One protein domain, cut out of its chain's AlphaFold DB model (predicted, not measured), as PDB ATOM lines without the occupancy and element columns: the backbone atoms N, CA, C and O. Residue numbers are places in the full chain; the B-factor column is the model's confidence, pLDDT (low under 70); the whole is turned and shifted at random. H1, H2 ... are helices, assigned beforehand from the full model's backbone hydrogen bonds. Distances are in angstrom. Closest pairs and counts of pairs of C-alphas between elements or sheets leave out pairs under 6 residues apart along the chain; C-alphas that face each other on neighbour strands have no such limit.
ATOM      1  N   THR A   2      33.446 -33.524  19.336       52.38
ATOM      2  CA  THR A   2      34.414 -32.872  18.419       52.38
ATOM      3  C   THR A   2      34.196 -33.192  16.935       52.38
ATOM      4  O   THR A   2      34.412 -32.333  16.090       52.38
ATOM      5  N   LEU A   3      33.736 -34.402  16.609       59.09
ATOM      6  CA  LEU A   3      33.563 -34.847  15.219       59.09
ATOM      7  C   LEU A   3      32.166 -34.566  14.655       59.09
ATOM      8  O   LEU A   3      32.021 -34.329  13.459       59.09
ATOM      9  N   SER A   4      31.157 -34.504  15.522       59.88
ATOM     10  CA  SER A   4      29.786 -34.130  15.171       59.88
ATOM     11  C   SER A   4      29.730 -32.707  14.587       59.88
ATOM     12  O   SER A   4      29.021 -32.476  13.615       59.88
ATOM     13  N   ILE A   5      30.552 -31.790  15.122       60.66
ATOM     14  CA  ILE A   5      30.710 -30.400  14.650       60.66
ATOM     15  C   ILE A   5      31.298 -30.334  13.231       60.66
ATOM     16  O   ILE A   5      30.907 -29.486  12.439       60.66
ATOM     17  N   LEU A   6      32.233 -31.229  12.893       61.59
ATOM     18  CA  LEU A   6      32.855 -31.276  11.562       61.59
ATOM     19  C   LEU A   6      31.937 -31.892  10.499       61.59
ATOM     20  O   LEU A   6      32.159 -31.696   9.306       61.59
ATOM     21  N   ARG A   7      30.937 -32.670  10.922       63.47
ATOM     22  CA  ARG A   7      30.056 -33.434  10.035       63.47
ATOM     23  C   ARG A   7      28.764 -32.700   9.685       63.47
ATOM     24  O   ARG A   7      28.223 -32.957   8.614       63.47
ATOM     25  N   ASP A   8      28.270 -31.833  10.562       60.12
ATOM     26  CA  ASP A   8      26.994 -31.151  10.372       60.12
ATOM     27  C   ASP A   8      27.113 -29.688  10.804       60.12
ATOM     28  O   ASP A   8      27.166 -29.370  11.991       60.12
ATOM     29  N   HIS A   9      27.224 -28.798   9.818       61.47
ATOM     30  CA  HIS A   9      27.390 -27.361  10.047       61.47
ATOM     31  C   HIS A   9      26.048 -26.611  10.091       61.47
ATOM     32  O   HIS A   9      26.049 -25.385  10.165       61.47
ATOM     33  N   SER A  10      24.919 -27.327  10.010       60.25
ATOM     34  CA  SER A  10      23.583 -26.743   9.822       60.25
ATOM     35  C   SER A  10      22.637 -26.843  11.024       60.25
ATOM     36  O   SER A  10      21.508 -26.370  10.928       60.25
ATOM     37  N   GLU A  11      23.076 -27.405  12.151       62.38
ATOM     38  CA  GLU A  11      22.239 -27.610  13.342       62.38
ATOM     39  C   GLU A  11      22.693 -26.722  14.519       62.38
ATOM     40  O   GLU A  11      23.857 -26.761  14.921       62.38
ATOM     41  N   ASP A  12      21.764 -25.964  15.119       67.31
ATOM     42  CA  ASP A  12      22.012 -25.118  16.306       67.31
ATOM     43  C   ASP A  12      22.292 -25.937  17.584       67.31
ATOM     44  O   ASP A  12      22.806 -25.410  18.575       67.31
ATOM     45  N   VAL A  13      21.966 -27.237  17.584       69.38
ATOM     46  CA  VAL A  13      22.175 -28.141  18.721       69.38
ATOM     47  C   VAL A  13      22.849 -29.426  18.259       69.38
ATOM     48  O   VAL A  13      22.290 -30.219  17.507       69.38
ATOM     49  N   ILE A  14      24.056 -29.663  18.766       76.50
ATOM     50  CA  ILE A  14      24.888 -30.792  18.360       76.50
ATOM     51  C   ILE A  14      24.824 -31.890  19.418       76.50
ATOM     52  O   ILE A  14      25.271 -31.716  20.553       76.50
ATOM     53  N   TYR A  15      24.321 -33.054  19.013       77.38
ATOM     54  CA  TYR A  15      24.273 -34.246  19.852       77.38
ATOM     55  C   TYR A  15      25.444 -35.176  19.548       77.38
ATOM     56  O   TYR A  15      25.740 -35.478  18.391       77.38
ATOM     57  N   CYS A  16      26.097 -35.661  20.605       79.62
ATOM     58  CA  CYS A  16      27.117 -36.693  20.480       79.62
ATOM     59  C   CYS A  16      26.441 -38.019  20.132       79.62
ATOM     60  O   CYS A  16      25.618 -38.510  20.903       79.62
ATOM     61  N   LYS A  17      26.786 -38.587  18.980       84.00
ATOM     62  CA  LYS A  17      26.284 -39.889  18.538       84.00
ATOM     63  C   LYS A  17      27.295 -40.971  18.913       84.00
ATOM     64  O   LYS A  17      28.485 -40.692  19.046       84.00
ATOM     65  N   ASP A  18      26.849 -42.220  19.001       85.94
ATOM     66  CA  ASP A  18      27.730 -43.363  19.295       85.94
ATOM     67  C   ASP A  18      28.895 -43.469  18.308       85.94
ATOM     68  O   ASP A  18      30.006 -43.837  18.679       85.94
ATOM     69  N   ILE A  19      28.680 -43.071  17.053       85.00
ATOM     70  CA  ILE A  19      29.738 -43.035  16.041       85.00
ATOM     71  C   ILE A  19      30.876 -42.078  16.416       85.00
ATOM     72  O   ILE A  19      32.033 -42.377  16.145       85.00
ATOM     73  N   ASP A  20      30.579 -40.969  17.096       84.62
ATOM     74  CA  ASP A  20      31.609 -40.039  17.555       84.62
ATOM     75  C   ASP A  20      32.461 -40.672  18.656       84.62
ATOM     76  O   ASP A  20      33.664 -40.422  18.711       84.62
ATOM     77  N   PHE A  21      31.864 -41.513  19.508       87.56
ATOM     78  CA  PHE A  21      32.601 -42.265  20.522       87.56
ATOM     79  C   PHE A  21      33.541 -43.286  19.883       87.56
ATOM     80  O   PHE A  21      34.714 -43.320  20.242       87.56
ATOM     81  N   HIS A  22      33.062 -44.055  18.903       89.75
ATOM     82  CA  HIS A  22      33.887 -45.038  18.194       89.75
ATOM     83  C   HIS A  22      35.061 -44.375  17.471       89.75
ATOM     84  O   HIS A  22      36.203 -44.770  17.674       89.75
ATOM     85  N   ILE A  23      34.816 -43.295  16.722       87.94
ATOM     86  CA  ILE A  23      35.903 -42.594  16.027       87.94
ATOM     87  C   ILE A  23      36.888 -41.978  17.033       87.94
ATOM     88  O   ILE A  23      38.094 -41.967  16.802       87.94
ATOM     89  N   THR A  24      36.400 -41.474  18.171       90.25
ATOM     90  CA  THR A  24      37.286 -40.960  19.224       90.25
ATOM     91  C   THR A  24      38.172 -42.068  19.798       90.25
ATOM     92  O   THR A  24      39.354 -41.825  20.028       90.25
ATOM     93  N   LEU A  25      37.641 -43.279  19.994       92.75
ATOM     94  CA  LEU A  25      38.428 -44.436  20.429       92.75
ATOM     95  C   LEU A  25      39.499 -44.806  19.394       92.75
ATOM     96  O   LEU A  25      40.670 -44.914  19.756       92.75
ATOM     97  N   ASP A  26      39.133 -44.875  18.115       92.69
ATOM     98  CA  ASP A  26      40.074 -45.172  17.026       92.69
ATOM     99  C   ASP A  26      41.202 -44.128  16.939       92.69
ATOM    100  O   ASP A  26      42.376 -44.458  16.732       92.69
ATOM    101  N   LEU A  27      40.872 -42.849  17.146       92.94
ATOM    102  CA  LEU A  27      41.853 -41.765  17.201       92.94
ATOM    103  C   LEU A  27      42.803 -41.914  18.389       92.94
ATOM    104  O   LEU A  27      44.009 -41.724  18.224       92.94
ATOM    105  N   ILE A  28      42.288 -42.255  19.574       94.88
ATOM    106  CA  ILE A  28      43.113 -42.469  20.771       94.88
ATOM    107  C   ILE A  28      44.104 -43.608  20.534       94.88
ATOM    108  O   ILE A  28      45.294 -43.442  20.816       94.88
ATOM    109  N   ASP A  29      43.649 -44.730  19.980       95.25
ATOM    110  CA  ASP A  29      44.514 -45.879  19.704       95.25
ATOM    111  C   ASP A  29      45.586 -45.550  18.664       95.25
ATOM    112  O   ASP A  29      46.763 -45.880  18.847       95.25
ATOM    113  N   THR A  30      45.212 -44.813  17.620       93.62
ATOM    114  CA  THR A  30      46.148 -44.351  16.588       93.62
ATOM    115  C   THR A  30      47.205 -43.411  17.177       93.62
ATOM    116  O   THR A  30      48.407 -43.618  16.993       93.62
ATOM    117  N   LEU A  31      46.788 -42.406  17.952       94.06
ATOM    118  CA  LEU A  31      47.700 -41.461  18.608       94.06
ATOM    119  C   LEU A  31      48.632 -42.159  19.599       94.06
ATOM    120  O   LEU A  31      49.817 -41.828  19.670       94.06
ATOM    121  N   LYS A  32      48.122 -43.146  20.338       95.12
ATOM    122  CA  LYS A  32      48.917 -43.976  21.246       95.12
ATOM    123  C   LYS A  32      49.969 -44.784  20.489       95.12
ATOM    124  O   LYS A  32      51.113 -44.860  20.933       95.12
ATOM    125  N   HIS A  33      49.613 -45.376  19.353       94.88
ATOM    126  CA  HIS A  33      50.573 -46.114  18.536       94.88
ATOM    127  C   HIS A  33      51.693 -45.194  18.028       94.88
ATOM    128  O   HIS A  33      52.874 -45.524  18.145       94.88
ATOM    129  N   HIS A  34      51.337 -44.002  17.544       93.38
ATOM    130  CA  HIS A  34      52.316 -43.019  17.084       93.38
ATOM    131  C   HIS A  34      53.208 -42.482  18.208       93.38
ATOM    132  O   HIS A  34      54.413 -42.345  17.998       93.38
ATOM    133  N   SER A  35      52.666 -42.206  19.397       92.31
ATOM    134  CA  SER A  35      53.468 -41.702  20.520       92.31
ATOM    135  C   SER A  35      54.508 -42.721  20.984       92.31
ATOM    136  O   SER A  35      55.659 -42.354  21.221       92.31
ATOM    137  N   LEU A  36      54.145 -44.006  21.026       90.56
ATOM    138  CA  LEU A  36      55.075 -45.094  21.330       90.56
ATOM    139  C   LEU A  36      56.138 -45.266  20.240       90.56
ATOM    140  O   LEU A  36      57.313 -45.436  20.561       90.56
ATOM    141  N   ALA A  37      55.755 -45.179  18.965       89.94
ATOM    142  CA  ALA A  37      56.703 -45.254  17.856       89.94
ATOM    143  C   ALA A  37      57.728 -44.108  17.914       89.94
ATOM    144  O   ALA A  37      58.930 -44.352  17.836       89.94
ATOM    145  N   VAL A  38      57.282 -42.870  18.136       89.31
ATOM    146  CA  VAL A  38      58.182 -41.715  18.298       89.31
ATOM    147  C   VAL A  38      59.098 -41.890  19.507       89.31
ATOM    148  O   VAL A  38      60.299 -41.666  19.387       89.31
ATOM    149  N   LEU A  39      58.569 -42.349  20.644       85.38
ATOM    150  CA  LEU A  39      59.374 -42.630  21.833       85.38
ATOM    151  C   LEU A  39      60.440 -43.703  21.565       85.38
ATOM    152  O   LEU A  39      61.554 -43.588  22.061       85.38
ATOM    153  N   SER A  40      60.129 -44.720  20.758       82.69
ATOM    154  CA  SER A  40      61.091 -45.769  20.390       82.69
ATOM    155  C   SER A  40      62.209 -45.288  19.457       82.69
ATOM    156  O   SER A  40      63.282 -45.883  19.434       82.69
ATOM    157  N   LEU A  41      61.966 -44.215  18.699       83.38
ATOM    158  CA  LEU A  41      62.950 -43.581  17.816       83.38
ATOM    159  C   LEU A  41      63.813 -42.548  18.543       83.38
ATOM    160  O   LEU A  41      64.849 -42.135  18.020       83.38
ATOM    161  N   MET A  42      63.388 -42.103  19.727       82.06
ATOM    162  CA  MET A  42      64.235 -41.276  20.571       82.06
ATOM    163  C   MET A  42      65.421 -42.114  21.049       82.06
ATOM    164  O   MET A  42      65.240 -43.289  21.377       82.06
TER     165      MET A  42
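Overview. This is residues 2 to 42 of the 121 residues of an uncharacterized protein of Flavobacteriales bacterium (UniProt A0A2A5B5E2). One long helix, H2, makes the length of a rod, and a loop at its first end folds back to bring the short helix H1 over its early turns. From residue 25 onward H2 sticks out free. The printed part has 41 residues with two named helices, H1 then H2, and no named strand; its class is all helix. It is extended, with a radius of gyration of the C-alphas of 14.6 A and spans of 45 by 17 by 10 A.

Along the chain. H2, residues 18 to 41, is 35.3 A long, from C-alpha 18 at (27.730, -43.363, 19.295) to C-alpha 41 at (62.950, -43.581, 17.816). H1, residues 2 to 7, begins with C-alpha 2 at (34.414, -32.872, 18.419).

Arrangement. H2 only just touches H1, with residue 20 alone and 3 pairs of C-alphas within 8 A; the closest C-alphas, of Leu 3 and Asp 20, are 6.0 A apart. They run opposite ways at a steep tilt of 62 degrees. In H2 every O i to N i+4 pair is within hydrogen-bond range; in H1, 1 of 2.

Size, cuts and confidence. The C-alphas farthest apart, of Asp 12 and Met 42, are 45.4 A apart. The printed part has no cut, and the link from H1 to H2 is short. Residues 6 to 12 stand free. Residues 2 to 13 have pLDDT under 70.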